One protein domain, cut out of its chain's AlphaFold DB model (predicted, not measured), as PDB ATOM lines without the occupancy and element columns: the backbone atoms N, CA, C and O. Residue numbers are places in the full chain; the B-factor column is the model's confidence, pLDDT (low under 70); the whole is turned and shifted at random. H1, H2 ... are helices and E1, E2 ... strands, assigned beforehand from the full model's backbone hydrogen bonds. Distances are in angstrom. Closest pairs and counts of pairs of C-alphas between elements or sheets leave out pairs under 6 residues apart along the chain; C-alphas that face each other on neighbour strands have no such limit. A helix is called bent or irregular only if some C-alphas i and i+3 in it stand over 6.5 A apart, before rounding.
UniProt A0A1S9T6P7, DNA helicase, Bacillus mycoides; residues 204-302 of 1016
ATOM      1  N   GLY A 204      30.767  58.803  12.963       66.81
ATOM      2  CA  GLY A 204      29.729  57.773  12.862       66.81
ATOM      3  C   GLY A 204      29.641  57.154  11.454       66.81
ATOM      4  O   GLY A 204      30.114  57.753  10.486       66.81
ATOM      5  N   PRO A 205      29.001  55.979  11.302       85.44
ATOM      6  CA  PRO A 205      28.830  55.326  10.003       85.44
ATOM      7  C   PRO A 205      27.972  56.155   9.041       85.44
ATOM      8  O   PRO A 205      26.883  56.610   9.402       85.44
ATOM      9  N   LYS A 206      28.437  56.319   7.797       90.44
ATOM     10  CA  LYS A 206      27.704  57.038   6.738       90.44
ATOM     11  C   LYS A 206      26.726  56.138   5.996       90.44
ATOM     12  O   LYS A 206      25.667  56.599   5.558       90.44
ATOM     13  N   TYR A 207      27.083  54.868   5.843       94.12
ATOM     14  CA  TYR A 207      26.357  53.902   5.037       94.12
ATOM     15  C   TYR A 207      26.040  52.615   5.796       94.12
ATOM     16  O   TYR A 207      24.895  52.167   5.737       94.12
ATOM     17  N   SER A 208      26.999  52.025   6.513       96.62
ATOM     18  CA  SER A 208      26.807  50.760   7.216       96.62
ATOM     19  C   SER A 208      27.579  50.624   8.532       96.62
ATOM     20  O   SER A 208      28.642  51.205   8.745       96.62
ATOM     21  N   LEU A 209      27.028  49.792   9.415       95.31
ATOM     22  CA  LEU A 209      27.641  49.293  10.636       95.31
ATOM     23  C   LEU A 209      27.530  47.766  10.653       95.31
ATOM     24  O   LEU A 209      26.428  47.218  10.729       95.31
ATOM     25  N   LEU A 210      28.668  47.080  10.631       95.25
ATOM     26  CA  LEU A 210      28.759  45.649  10.903       95.25
ATOM     27  C   LEU A 210      29.191  45.447  12.358       95.25
ATOM     28  O   LEU A 210      30.264  45.885  12.764       95.25
ATOM     29  N   TYR A 211      28.354  44.771  13.137       94.06
ATOM     30  CA  TYR A 211      28.502  44.599  14.575       94.06
ATOM     31  C   TYR A 211      28.595  43.113  14.937       94.06
ATOM     32  O   TYR A 211      27.647  42.357  14.725       94.06
ATOM     33  N   ILE A 212      29.721  42.684  15.509       91.50
ATOM     34  CA  ILE A 212      29.931  41.315  16.000       91.50
ATOM     35  C   ILE A 212      29.710  41.300  17.510       91.50
ATOM     36  O   ILE A 212      30.464  41.912  18.267       91.50
ATOM     37  N   ALA A 213      28.660  40.609  17.948       91.00
ATOM     38  CA  ALA A 213      28.210  40.619  19.333       91.00
ATOM     39  C   ALA A 213      29.149  39.839  20.266       91.00
ATOM     40  O   ALA A 213      29.458  38.680  20.003       91.00
ATOM     41  N   SER A 214      29.525  40.440  21.400       88.69
ATOM     42  CA  SER A 214      30.288  39.763  22.457       88.69
ATOM     43  C   SER A 214      29.404  38.896  23.355       88.69
ATOM     44  O   SER A 214      29.539  37.678  23.379       88.69
ATOM     45  N   THR A 215      28.445  39.503  24.060       88.06
ATOM     46  CA  THR A 215      27.483  38.816  24.941       88.06
ATOM     47  C   THR A 215      26.061  39.302  24.685       88.06
ATOM     48  O   THR A 215      25.854  40.410  24.185       88.06
ATOM     49  N   GLU A 216      25.054  38.487  25.020       88.12
ATOM     50  CA  GLU A 216      23.648  38.866  24.813       88.12
ATOM     51  C   GLU A 216      23.277  40.100  25.652       88.12
ATOM     52  O   GLU A 216      22.593  40.998  25.165       88.12
ATOM     53  N   THR A 217      23.811  40.198  26.875       85.88
ATOM     54  CA  THR A 217      23.635  41.358  27.760       85.88
ATOM     55  C   THR A 217      24.207  42.634  27.148       85.88
ATOM     56  O   THR A 217      23.543  43.670  27.173       85.88
ATOM     57  N   LYS A 218      25.415  42.573  26.570       84.62
ATOM     58  CA  LYS A 218      26.033  43.728  25.907       84.62
ATOM     59  C   LYS A 218      25.259  44.118  24.644       84.62
ATOM     60  O   LYS A 218      24.937  45.285  24.469       84.62
ATOM     61  N   LEU A 219      24.845  43.147  23.825       89.25
ATOM     62  CA  LEU A 219      24.008  43.415  22.648       89.25
ATOM     63  C   LEU A 219      22.668  44.073  23.029       89.25
ATOM     64  O   LEU A 219      22.220  44.985  22.337       89.25
ATOM     65  N   LEU A 220      22.039  43.658  24.133       86.44
ATOM     66  CA  LEU A 220      20.819  44.291  24.645       86.44
ATOM     67  C   LEU A 220      21.051  45.756  25.052       86.44
ATOM     68  O   LEU A 220      20.155  46.578  24.864       86.44
ATOM     69  N   GLN A 221      22.226  46.089  25.598       79.44
ATOM     70  CA  GLN A 221      22.605  47.468  25.930       79.44
ATOM     71  C   GLN A 221      22.871  48.300  24.671       79.44
ATOM     72  O   GLN A 221      22.410  49.439  24.581       79.44
ATOM     73  N   ASP A 222      23.562  47.720  23.692       81.69
ATOM     74  CA  ASP A 222      24.012  48.415  22.486       81.69
ATOM     75  C   ASP A 222      22.928  48.509  21.405       81.69
ATOM     76  O   ASP A 222      23.016  49.367  20.531       81.69
ATOM     77  N   LYS A 223      21.831  47.738  21.498       82.62
ATOM     78  CA  LYS A 223      20.719  47.804  20.527       82.62
ATOM     79  C   LYS A 223      20.143  49.211  20.346       82.62
ATOM     80  O   LYS A 223      19.651  49.541  19.272       82.62
ATOM     81  N   ARG A 224      20.225  50.052  21.386       79.31
ATOM     82  CA  ARG A 224      19.787  51.459  21.355       79.31
ATOM     83  C   ARG A 224      20.547  52.303  20.325       79.31
ATOM     84  O   ARG A 224      20.075  53.371  19.958       79.31
ATOM     85  N   LEU A 225      21.710  51.833  19.872       82.25
ATOM     86  CA  LEU A 225      22.511  52.462  18.825       82.25
ATOM     87  C   LEU A 225      21.961  52.161  17.425       82.25
ATOM     88  O   LEU A 225      22.201  52.932  16.504       82.25
ATOM     89  N   PHE A 226      21.227  51.059  17.238       87.88
ATOM     90  CA  PHE A 226      20.835  50.588  15.907       87.88
ATOM     91  C   PHE A 226      19.623  51.325  15.345       87.88
ATOM     92  O   PHE A 226      19.624  51.676  14.170       87.88
ATOM     93  N   GLU A 227      18.601  51.589  16.160       88.44
ATOM     94  CA  GLU A 227      17.364  52.235  15.692       88.44
ATOM     95  C   GLU A 227      17.622  53.630  15.094       88.44
ATOM     96  O   GLU A 227      17.210  53.852  13.954       88.44
ATOM     97  N   PRO A 228      18.398  54.528  15.745       85.31
ATOM     98  CA  PRO A 228      18.718  55.830  15.162       85.31
ATOM     99  C   PRO A 228      19.514  55.724  13.856       85.31
ATOM    100  O   PRO A 228      19.359  56.555  12.962       85.31
ATOM    101  N   LEU A 229      20.375  54.708  13.724       88.19
ATOM    102  CA  LEU A 229      21.132  54.454  12.497       88.19
ATOM    103  C   LEU A 229      20.204  53.998  11.364       88.19
ATOM    104  O   LEU A 229      20.243  54.568  10.274       88.19
ATOM    105  N   LEU A 230      19.317  53.041  11.634       92.44
ATOM    106  CA  LEU A 230      18.333  52.547  10.670       92.44
ATOM    107  C   LEU A 230      17.394  53.661  10.191       92.44
ATOM    108  O   LEU A 230      17.144  53.780   8.992       92.44
ATOM    109  N   GLU A 231      16.928  54.527  11.091       89.62
ATOM    110  CA  GLU A 231      16.098  55.692  10.747       89.62
ATOM    111  C   GLU A 231      16.868  56.754   9.948       89.62
ATOM    112  O   GLU A 231      16.311  57.387   9.049       89.62
ATOM    113  N   LYS A 232      18.178  56.897  10.182       87.56
ATOM    114  CA  LYS A 232      19.076  57.669   9.306       87.56
ATOM    115  C   LYS A 232      19.317  56.986   7.957       87.56
ATOM    116  O   LYS A 232      19.865  57.601   7.044       87.56
ATOM    117  N   GLY A 233      18.880  55.742   7.779       91.75
ATOM    118  CA  GLY A 233      19.105  54.942   6.580       91.75
ATOM    119  C   GLY A 233      20.510  54.353   6.490       91.75
ATOM    120  O   GLY A 233      20.959  54.076   5.381       91.75
ATOM    121  N   VAL A 234      21.194  54.201   7.626       94.56
ATOM    122  CA  VAL A 234      22.440  53.439   7.765       94.56
ATOM    123  C   VAL A 234      22.086  51.963   7.928       94.56
ATOM    124  O   VAL A 234      21.226  51.597   8.729       94.56
ATOM    125  N   LYS A 235      22.754  51.109   7.160       96.56
ATOM    126  CA  LYS A 235      22.576  49.661   7.180       96.56
ATOM    127  C   LYS A 235      23.246  49.050   8.409       96.56
ATOM    128  O   LYS A 235      24.439  49.225   8.607       96.56
ATOM    129  N   VAL A 236      22.515  48.288   9.211       96.50
ATOM    130  CA  VAL A 236      23.027  47.609  10.406       96.50
ATOM    131  C   VAL A 236      23.031  46.100  10.182       96.50
ATOM    132  O   VAL A 236      21.995  45.491   9.914       96.50
ATOM    133  N   ILE A 237      24.204  45.486  10.315       96.62
ATOM    134  CA  ILE A 237      24.405  44.041  10.198       96.62
ATOM    135  C   ILE A 237      24.901  43.532  11.547       96.62
ATOM    136  O   ILE A 237      25.972  43.922  11.998       96.62
ATOM    137  N   VAL A 238      24.147  42.643  12.184       95.00
ATOM    138  CA  VAL A 238      24.503  42.049  13.473       95.00
ATOM    139  C   VAL A 238      24.905  40.595  13.264       95.00
ATOM    140  O   VAL A 238      24.093  39.782  12.824       95.00
ATOM    141  N   LEU A 239      26.145  40.258  13.612       94.38
ATOM    142  CA  LEU A 239      26.659  38.893  13.632       94.38
ATOM    143  C   LEU A 239      26.739  38.404  15.082       94.38
ATOM    144  O   LEU A 239      27.348  39.058  15.927       94.38
ATOM    145  N   SER A 240      26.147  37.253  15.400       92.56
ATOM    146  CA  SER A 240      26.185  36.702  16.764       92.56
ATOM    147  C   SER A 240      26.339  35.181  16.800       92.56
ATOM    148  O   SER A 240      25.908  34.470  15.895       92.56
ATOM    149  N   HIS A 241      26.936  34.649  17.865       88.50
ATOM    150  CA  HIS A 241      26.979  33.199  18.099       88.50
ATOM    151  C   HIS A 241      25.720  32.671  18.824       88.50
ATOM    152  O   HIS A 241      25.681  31.528  19.288       88.50
ATOM    153  N   PHE A 242      24.681  33.502  18.981       87.25
ATOM    154  CA  PHE A 242      23.453  33.119  19.680       87.25
ATOM    155  C   PHE A 242      22.582  32.235  18.790       87.25
ATOM    156  O   PHE A 242      22.519  32.424  17.579       87.25
ATOM    157  N   LYS A 243      21.847  31.286  19.384       79.56
ATOM    158  CA  LYS A 243      21.068  30.285  18.626       79.56
ATOM    159  C   LYS A 243      20.017  30.877  17.677       79.56
ATOM    160  O   LYS A 243      19.693  30.235  16.682       79.56
ATOM    161  N   LYS A 244      19.437  32.029  18.016       83.19
ATOM    162  CA  LYS A 244      18.419  32.733  17.223       83.19
ATOM    163  C   LYS A 244      18.504  34.240  17.468       83.19
ATOM    164  O   LYS A 244      19.150  34.664  18.428       83.19
ATOM    165  N   LYS A 245      17.836  35.037  16.626       87.12
ATOM    166  CA  LYS A 245      17.584  36.459  16.907       87.12
ATOM    167  C   LYS A 245      16.819  36.572  18.236       87.12
ATOM    168  O   LYS A 245      15.787  35.908  18.366       87.12
ATOM    169  N   PRO A 246      17.317  37.337  19.224       87.12
ATOM    170  CA  PRO A 246      16.632  37.493  20.495       87.12
ATOM    171  C   PRO A 246      15.238  38.100  20.326       87.12
ATOM    172  O   PRO A 246      15.036  38.987  19.500       87.12
ATOM    173  N   GLU A 247      14.278  37.643  21.129       86.62
ATOM    174  CA  GLU A 247      12.866  38.053  21.023       86.62
ATOM    175  C   GLU A 247      12.640  39.529  21.375       86.62
ATOM    176  O   GLU A 247      11.655  40.131  20.960       86.62
ATOM    177  N   TRP A 248      13.579  40.140  22.098       87.00
ATOM    178  CA  TRP A 248      13.549  41.560  22.439       87.00
ATOM    179  C   TRP A 248      13.969  42.489  21.285       87.00
ATOM    180  O   TRP A 248      14.017  43.707  21.496       87.00
ATOM    181  N   PHE A 249      14.270  41.948  20.096       85.06
ATOM    182  CA  PHE A 249      14.203  42.675  18.824       85.06
ATOM    183  C   PHE A 249      12.747  42.662  18.325       85.06
ATOM    184  O   PHE A 249      12.294  41.628  17.828       85.06
ATOM    185  N   PRO A 250      11.997  43.776  18.428       81.88
ATOM    186  CA  PRO A 250      10.592  43.815  18.038       81.88
ATOM    187  C   PRO A 250      10.432  43.542  16.539       81.88
ATOM    188  O   PRO A 250      10.977  44.277  15.712       81.88
ATOM    189  N   ILE A 251       9.673  42.501  16.186       82.19
ATOM    190  CA  ILE A 251       9.451  42.099  14.787       82.19
ATOM    191  C   ILE A 251       8.863  43.270  13.989       82.19
ATOM    192  O   ILE A 251       9.430  43.645  12.967       82.19
ATOM    193  N   ASP A 252       7.832  43.930  14.523       82.44
ATOM    194  CA  ASP A 252       7.133  45.047  13.869       82.44
ATOM    195  C   ASP A 252       8.051  46.226  13.502       82.44
ATOM    196  O   ASP A 252       7.803  46.937  12.525       82.44
ATOM    197  N   PHE A 253       9.125  46.451  14.270       87.19
ATOM    198  CA  PHE A 253      10.074  47.526  13.985       87.19
ATOM    199  C   PHE A 253      11.159  47.093  13.001       87.19
ATOM    200  O   PHE A 253      11.411  47.805  12.034       87.19
ATOM    201  N   TYR A 254      11.819  45.958  13.239       90.00
ATOM    202  CA  TYR A 254      13.002  45.571  12.465       90.00
ATOM    203  C   TYR A 254      12.645  44.930  11.118       90.00
ATOM    204  O   TYR A 254      13.395  45.102  10.162       90.00
ATOM    205  N   GLN A 255      11.491  44.263  10.996       90.50
ATOM    206  CA  GLN A 255      11.097  43.556   9.771       90.50
ATOM    207  C   GLN A 255      11.032  44.483   8.547       90.50
ATOM    208  O   GLN A 255      11.573  44.151   7.498       90.50
ATOM    209  N   LYS A 256      10.455  45.684   8.679       92.50
ATOM    210  CA  LYS A 256      10.415  46.664   7.575       92.50
ATOM    211  C   LYS A 256      11.823  47.076   7.106       92.50
ATOM    212  O   LYS A 256      12.029  47.337   5.925       92.50
ATOM    213  N   PHE A 257      12.807  47.116   8.012       94.38
ATOM    214  CA  PHE A 257      14.200  47.409   7.665       94.38
ATOM    215  C   PHE A 257      14.926  46.187   7.091       94.38
ATOM    216  O   PHE A 257      15.806  46.362   6.251       94.38
ATOM    217  N   GLU A 258      14.555  44.967   7.490       91.81
ATOM    218  CA  GLU A 258      15.014  43.725   6.849       91.81
ATOM    219  C   GLU A 258      14.538  43.668   5.389       91.81
ATOM    220  O   GLU A 258      15.337  43.422   4.486       91.81
ATOM    221  N   GLU A 259      13.264  43.991   5.142       88.94
ATOM    222  CA  GLU A 259      12.681  44.080   3.797       88.94
ATOM    223  C   GLU A 259      13.371  45.154   2.938       88.94
ATOM    224  O   GLU A 259      13.595  44.933   1.749       88.94
ATOM    225  N   ALA A 260      13.763  46.284   3.538       90.38
ATOM    226  CA  ALA A 260      14.515  47.363   2.887       90.38
ATOM    227  C   ALA A 260      16.035  47.120   2.793       90.38
ATOM    228  O   ALA A 260      16.781  48.039   2.450       90.38
ATOM    229  N   TYR A 261      16.507  45.921   3.158       91.69
ATOM    230  CA  TYR A 261      17.921  45.533   3.177       91.69
ATOM    231  C   TYR A 261      18.827  46.419   4.063       91.69
ATOM    232  O   TYR A 261      20.051  46.439   3.903       91.69
ATOM    233  N   LEU A 262      18.231  47.137   5.020       94.81
ATOM    234  CA  LEU A 262      18.906  48.010   5.981       94.81
ATOM    235  C   LEU A 262      19.215  47.303   7.301       94.81
ATOM    236  O   LEU A 262      20.152  47.706   7.972       94.81
ATOM    237  N   PHE A 263      18.486  46.252   7.680       95.56
ATOM    238  CA  PHE A 263      18.805  45.455   8.866       95.56
ATOM    239  C   PHE A 263      19.051  43.995   8.495       95.56
ATOM    240  O   PHE A 263      18.295  43.407   7.727       95.56
ATOM    241  N   GLN A 264      20.107  43.397   9.042       93.75
ATOM    242  CA  GLN A 264      20.388  41.970   8.901       93.75
ATOM    243  C   GLN A 264      20.872  41.412  10.232       93.75
ATOM    244  O   GLN A 264      21.768  41.972  10.857       93.75
ATOM    245  N   TYR A 265      20.318  40.277  10.643       92.75
ATOM    246  CA  TYR A 265      20.791  39.536  11.804       92.75
ATOM    247  C   TYR A 265      21.230  38.144  11.363       92.75
ATOM    248  O   TYR A 265      20.425  37.376  10.835       92.75
ATOM    249  N   VAL A 266      22.494  37.806  11.598       90.75
ATOM    250  CA  VAL A 266      23.068  36.510  11.237       90.75
ATOM    251  C   VAL A 266      23.593  35.816  12.483       90.75
ATOM    252  O   VAL A 266      24.531  36.272  13.134       90.75
ATOM    253  N   SER A 267      22.990  34.673  12.799       87.94
ATOM    254  CA  SER A 267      23.456  33.782  13.857       87.94
ATOM    255  C   SER A 267      24.369  32.691  13.306       87.94
ATOM    256  O   SER A 267      24.046  32.080  12.285       87.94
ATOM    257  N   SER A 268      25.432  32.363  14.036       84.69
ATOM    258  CA  SER A 268      26.240  31.163  13.815       84.69
ATOM    259  C   SER A 268      26.247  30.261  15.045       84.69
ATOM    260  O   SER A 268      26.131  30.720  16.176       84.69
ATOM    261  N   LYS A 269      26.405  28.952  14.825       79.69
ATOM    262  CA  LYS A 269      26.613  27.969  15.900       79.69
ATOM    263  C   LYS A 269      28.085  27.825  16.293       79.69
ATOM    264  O   LYS A 269      28.373  27.094  17.238       79.69
ATOM    265  N   GLN A 270      29.006  28.455  15.562       82.75
ATOM    266  CA  GLN A 270      30.427  28.407  15.891       82.75
ATOM    267  C   GLN A 270      30.711  29.291  17.115       82.75
ATOM    268  O   GLN A 270      30.439  30.493  17.059       82.75
ATOM    269  N   PRO A 271      31.235  28.729  18.216       78.56
ATOM    270  CA  PRO A 271      31.536  29.508  19.407       78.56
ATOM    271  C   PRO A 271      32.761  30.403  19.182       78.56
ATOM    272  O   PRO A 271      33.732  30.007  18.536       78.56
ATOM    273  N   TYR A 272      32.721  31.603  19.752       87.94
ATOM    274  CA  TYR A 272      33.871  32.485  19.923       87.94
ATOM    275  C   TYR A 272      33.703  33.268  21.224       87.94
ATOM    276  O   TYR A 272      32.580  33.481  21.679       87.94
ATOM    277  N   GLU A 273      34.815  33.713  21.796       83.44
ATOM    278  CA  GLU A 273      34.817  34.574  22.975       83.44
ATOM    279  C   GLU A 273      35.288  35.973  22.583       83.44
ATOM    280  O   GLU A 273      36.254  36.140  21.836       83.44
ATOM    281  N   LEU A 274      34.554  36.971  23.063       84.56
ATOM    282  CA  LEU A 274      34.829  38.389  22.895       84.56
ATOM    283  C   LEU A 274      34.485  39.074  24.216       84.56
ATOM    284  O   LEU A 274      33.384  38.881  24.729       84.56
ATOM    285  N   GLU A 275      35.406  39.868  24.758       76.69
ATOM    286  CA  GLU A 275      35.116  40.713  25.925       76.69
ATOM    287  C   GLU A 275      34.260  41.918  25.505       76.69
ATOM    288  O   GLU A 275      33.202  42.179  26.075       76.69
ATOM    289  N   GLU A 276      34.662  42.583  24.422       79.50
ATOM    290  CA  GLU A 276      33.962  43.717  23.821       79.50
ATOM    291  C   GLU A 276      33.532  43.388  22.380       79.50
ATOM    292  O   GLU A 276      34.173  42.571  21.709       79.50
ATOM    293  N   PRO A 277      32.418  43.965  21.901       85.75
ATOM    294  CA  PRO A 277      31.944  43.743  20.546       85.75
ATOM    295  C   PRO A 277      32.881  44.391  19.524       85.75
ATOM    296  O   PRO A 277      33.543  45.392  19.800       85.75
ATOM    297  N   ILE A 278      32.891  43.855  18.305       88.56
ATOM    298  CA  ILE A 278      33.640  44.445  17.191       88.56
ATOM    299  C   ILE A 278      32.669  45.239  16.327       88.56
ATOM    300  O   ILE A 278      31.655  44.702  15.888       88.56
ATOM    301  N   SER A 279      33.003  46.499  16.056       87.56
ATOM    302  CA  SER A 279      32.260  47.360  15.136       87.56
ATOM    303  C   SER A 279      33.124  47.704  13.931       87.56
ATOM    304  O   SER A 279      34.230  48.214  14.079       87.56
ATOM    305  N   VAL A 280      32.605  47.432  12.741       89.00
ATOM    306  CA  VAL A 280      33.201  47.799  11.459       89.00
ATOM    307  C   VAL A 280      32.300  48.849  10.823       89.00
ATOM    308  O   VAL A 280      31.127  48.589  10.549       89.00
ATOM    309  N   ILE A 281      32.856  50.036  10.604       91.00
ATOM    310  CA  ILE A 281      32.156  51.186  10.029       91.00
ATOM    311  C   ILE A 281      32.441  51.238   8.531       91.00
ATOM    312  O   ILE A 281      33.603  51.238   8.130       91.00
ATOM    313  N   ASP A 282      31.389  51.259   7.709       91.94
ATOM    314  CA  ASP A 282      31.460  51.429   6.251       91.94
ATOM    315  C   ASP A 282      32.451  50.472   5.545       91.94
ATOM    316  O   ASP A 282      33.002  50.783   4.491       91.94
ATOM    317  N   GLY A 283      32.681  49.283   6.120       89.62
ATOM    318  CA  GLY A 283      33.619  48.275   5.607       89.62
ATOM    319  C   GLY A 283      35.103  48.527   5.897       89.62
ATOM    320  O   GLY A 283      35.942  47.737   5.462       89.62
ATOM    321  N   ALA A 284      35.450  49.578   6.644       87.31
ATOM    322  CA  ALA A 284      36.834  49.909   6.963       87.31
ATOM    323  C   ALA A 284      37.529  48.788   7.761       87.31
ATOM    324  O   ALA A 284      37.009  48.299   8.761       87.31
ATOM    325  N   GLY A 285      38.730  48.393   7.325       80.81
ATOM    326  CA  GLY A 285      39.548  47.385   8.012       80.81
ATOM    327  C   GLY A 285      39.170  45.924   7.735       80.81
ATOM    328  O   GLY A 285      39.697  45.031   8.393       80.81
ATOM    329  N   VAL A 286      38.287  45.656   6.766       87.12
ATOM    330  CA  VAL A 286      37.915  44.287   6.371       87.12
ATOM    331  C   VAL A 286      38.892  43.761   5.325       87.12
ATOM    332  O   VAL A 286      38.669  43.864   4.121       87.12
ATOM    333  N   ASP A 287      40.001  43.208   5.802       87.00
ATOM    334  CA  ASP A 287      40.990  42.503   4.992       87.00
ATOM    335  C   ASP A 287      40.802  40.973   5.071       87.00
ATOM    336  O   ASP A 287      39.908  40.448   5.743       87.00
ATOM    337  N   LYS A 288      41.675  40.224   4.386       86.00
ATOM    338  CA  LYS A 288      41.648  38.752   4.403       86.00
ATOM    339  C   LYS A 288      41.911  38.177   5.803       86.00
ATOM    340  O   LYS A 288      41.430  37.094   6.128       86.00
ATOM    341  N   THR A 289      42.656  38.896   6.641       88.81
ATOM    342  CA  THR A 289      42.928  38.512   8.031       88.81
ATOM    343  C   THR A 289      41.656  38.590   8.873       88.81
ATOM    344  O   THR A 289      41.330  37.641   9.591       88.81
ATOM    345  N   PHE A 290      40.908  39.691   8.752       90.25
ATOM    346  CA  PHE A 290      39.621  39.902   9.405       90.25
ATOM    347  C   PHE A 290      38.579  38.890   8.926       90.25
ATOM    348  O   PHE A 290      37.859  38.315   9.741       90.25
ATOM    349  N   GLU A 291      38.534  38.626   7.617       88.81
ATOM    350  CA  GLU A 291      37.659  37.617   7.017       88.81
ATOM    351  C   GLU A 291      37.849  36.246   7.682       88.81
ATOM    352  O   GLU A 291      36.909  35.719   8.280       88.81
ATOM    353  N   ASN A 292      39.083  35.735   7.675       88.81
ATOM    354  CA  ASN A 292      39.424  34.436   8.258       88.81
ATOM    355  C   ASN A 292      39.164  34.385   9.774       88.81
ATOM    356  O   ASN A 292      38.789  33.348  10.322       88.81
ATOM    357  N   SER A 293      39.384  35.502  10.472       88.25
ATOM    358  CA  SER A 293      39.265  35.566  11.934       88.25
ATOM    359  C   SER A 293      37.816  35.685  12.408       88.25
ATOM    360  O   SER A 293      37.490  35.218  13.507       88.25
ATOM    361  N   TRP A 294      36.953  36.319  11.611       90.56
ATOM    362  CA  TRP A 294      35.618  36.726  12.039       90.56
ATOM    363  C   TRP A 294      34.516  36.340  11.066       90.56
ATOM    364  O   TRP A 294      33.596  35.640  11.477       90.56
ATOM    365  N   LEU A 295      34.584  36.756   9.801       90.56
ATOM    366  CA  LEU A 295      33.486  36.528   8.854       90.56
ATOM    367  C   LEU A 295      33.293  35.038   8.534       90.56
ATOM    368  O   LEU A 295      32.154  34.587   8.428       90.56
ATOM    369  N   ASP A 296      34.375  34.259   8.477       89.00
ATOM    370  CA  ASP A 296      34.344  32.808   8.230       89.00
ATOM    371  C   ASP A 296      33.608  32.015   9.311       89.00
ATOM    372  O   ASP A 296      33.104  30.918   9.057       89.00
ATOM    373  N   LYS A 297      33.468  32.596  10.507       89.62
ATOM    374  CA  LYS A 297      32.665  32.010  11.581       89.62
ATOM    375  C   LYS A 297      31.167  32.077  11.290       89.62
ATOM    376  O   LYS A 297      30.403  31.384  11.958       89.62
ATOM    377  N   PHE A 298      30.729  32.862  10.303       89.06
ATOM    378  CA  PHE A 298      29.328  33.074   9.928       89.06
ATOM    379  C   PHE A 298      29.074  32.628   8.482       89.06
ATOM    380  O   PHE A 298      28.913  33.464   7.596       89.06
ATOM    381  N   PRO A 299      28.982  31.316   8.207       80.81
ATOM    382  CA  PRO A 299      28.870  30.800   6.838       80.81
ATOM    383  C   PRO A 299      27.589  31.226   6.100       80.81
ATOM    384  O   PRO A 299      27.542  31.187   4.874       80.81
ATOM    385  N   SER A 300      26.544  31.631   6.827       80.44
ATOM    386  CA  SER A 300      25.304  32.187   6.271       80.44
ATOM    387  C   SER A 300      25.392  33.690   5.967       80.44
ATOM    388  O   SER A 300      24.537  34.214   5.250       80.44
ATOM    389  N   PHE A 301      26.417  34.389   6.471       87.50
ATOM    390  CA  PHE A 301      26.682  35.779   6.119       87.50
ATOM    391  C   PHE A 301      27.358  35.848   4.753       87.50
ATOM    392  O   PHE A 301      28.366  35.191   4.486       87.50
ATOM    393  N   ASN A 302      26.826  36.691   3.874       88.44
ATOM    394  CA  ASN A 302      27.375  36.843   2.538       88.44
ATOM    395  C   ASN A 302      28.542  37.830   2.522       88.44
ATOM    396  O   ASN A 302      28.424  38.967   2.062       88.44
TER     397      ASN A 302
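What this domain is: This is residues 204 to 302 of the 1016 residues of the protein "DNA helicase" of Bacillus mycoides (UniProt A0A1S9T6P7). A four-stranded sheet is covered on one face by the long helix H1, with H2 beside its edge strand E3. H3 sticks out on the side of the sheet away from H1, where residues 287 to 293 stand free, and the tail after it folds back toward the sheet. The 99 printed residues hold, in order, E1 H1 E2 H2 E3 E4 H3; the mixed sheet runs E3 E2 E1 E4, and the class is mixed, helices and strands. The whole is compact, with a radius of gyration of the C-alphas of 12.8 A and spans of 33 by 28 by 23 A.

Where its parts are: E1, residues 208 to 212, begins at C-alpha (26.807, 50.760, 7.216). H1, residues 216 to 231, is 23.2 A long, has a kink of 41 degrees near residue 224 and is only just irregular: C-alphas 221 and 224 are 6.7 A apart. E2, residues 235 to 240, is 16.5 A long. H2 is residues 251 to 259, E3 263 to 267 and E4 278 to 281. H3, residues 288 to 293, ends at C-alpha (39.265, 35.566, 11.934).

How they stand to each other: E2 is parallel to E1, with N 209 and O 235 2.8 A apart, and to E3, with N 264 and O 236 3.0 A apart. E4 is antiparallel to E1, with N 210 and O 280 2.9 A apart. E1, H1, E2 and E2, H2, E3 are strand-helix-strand units, parallel neighbour strands joined through a helix, with right-handed crossovers. H1 is on the sheet at a height of 9.7 A, over E2 and E1, in two layers; its closest C-alphas to E2 are Phe 226 and Val 236, 6.6 A. H2 is on the same face, over none of the strands; its closest C-alphas to E3 are Phe 257 and Phe 263, 5.1 A. H3 is not on the sheet. O i to N i+4 pairs are within hydrogen-bond range throughout H3, in 6 of 12 in H1 and 3 of 5 in H2.

The domain as a whole: The farthest C-alphas, Asp 252 and Thr 289, are 36.9 A apart. The printed part has no cut and no long link. Mean pLDDT of the printed part is 87.9; residue 204 is under 70.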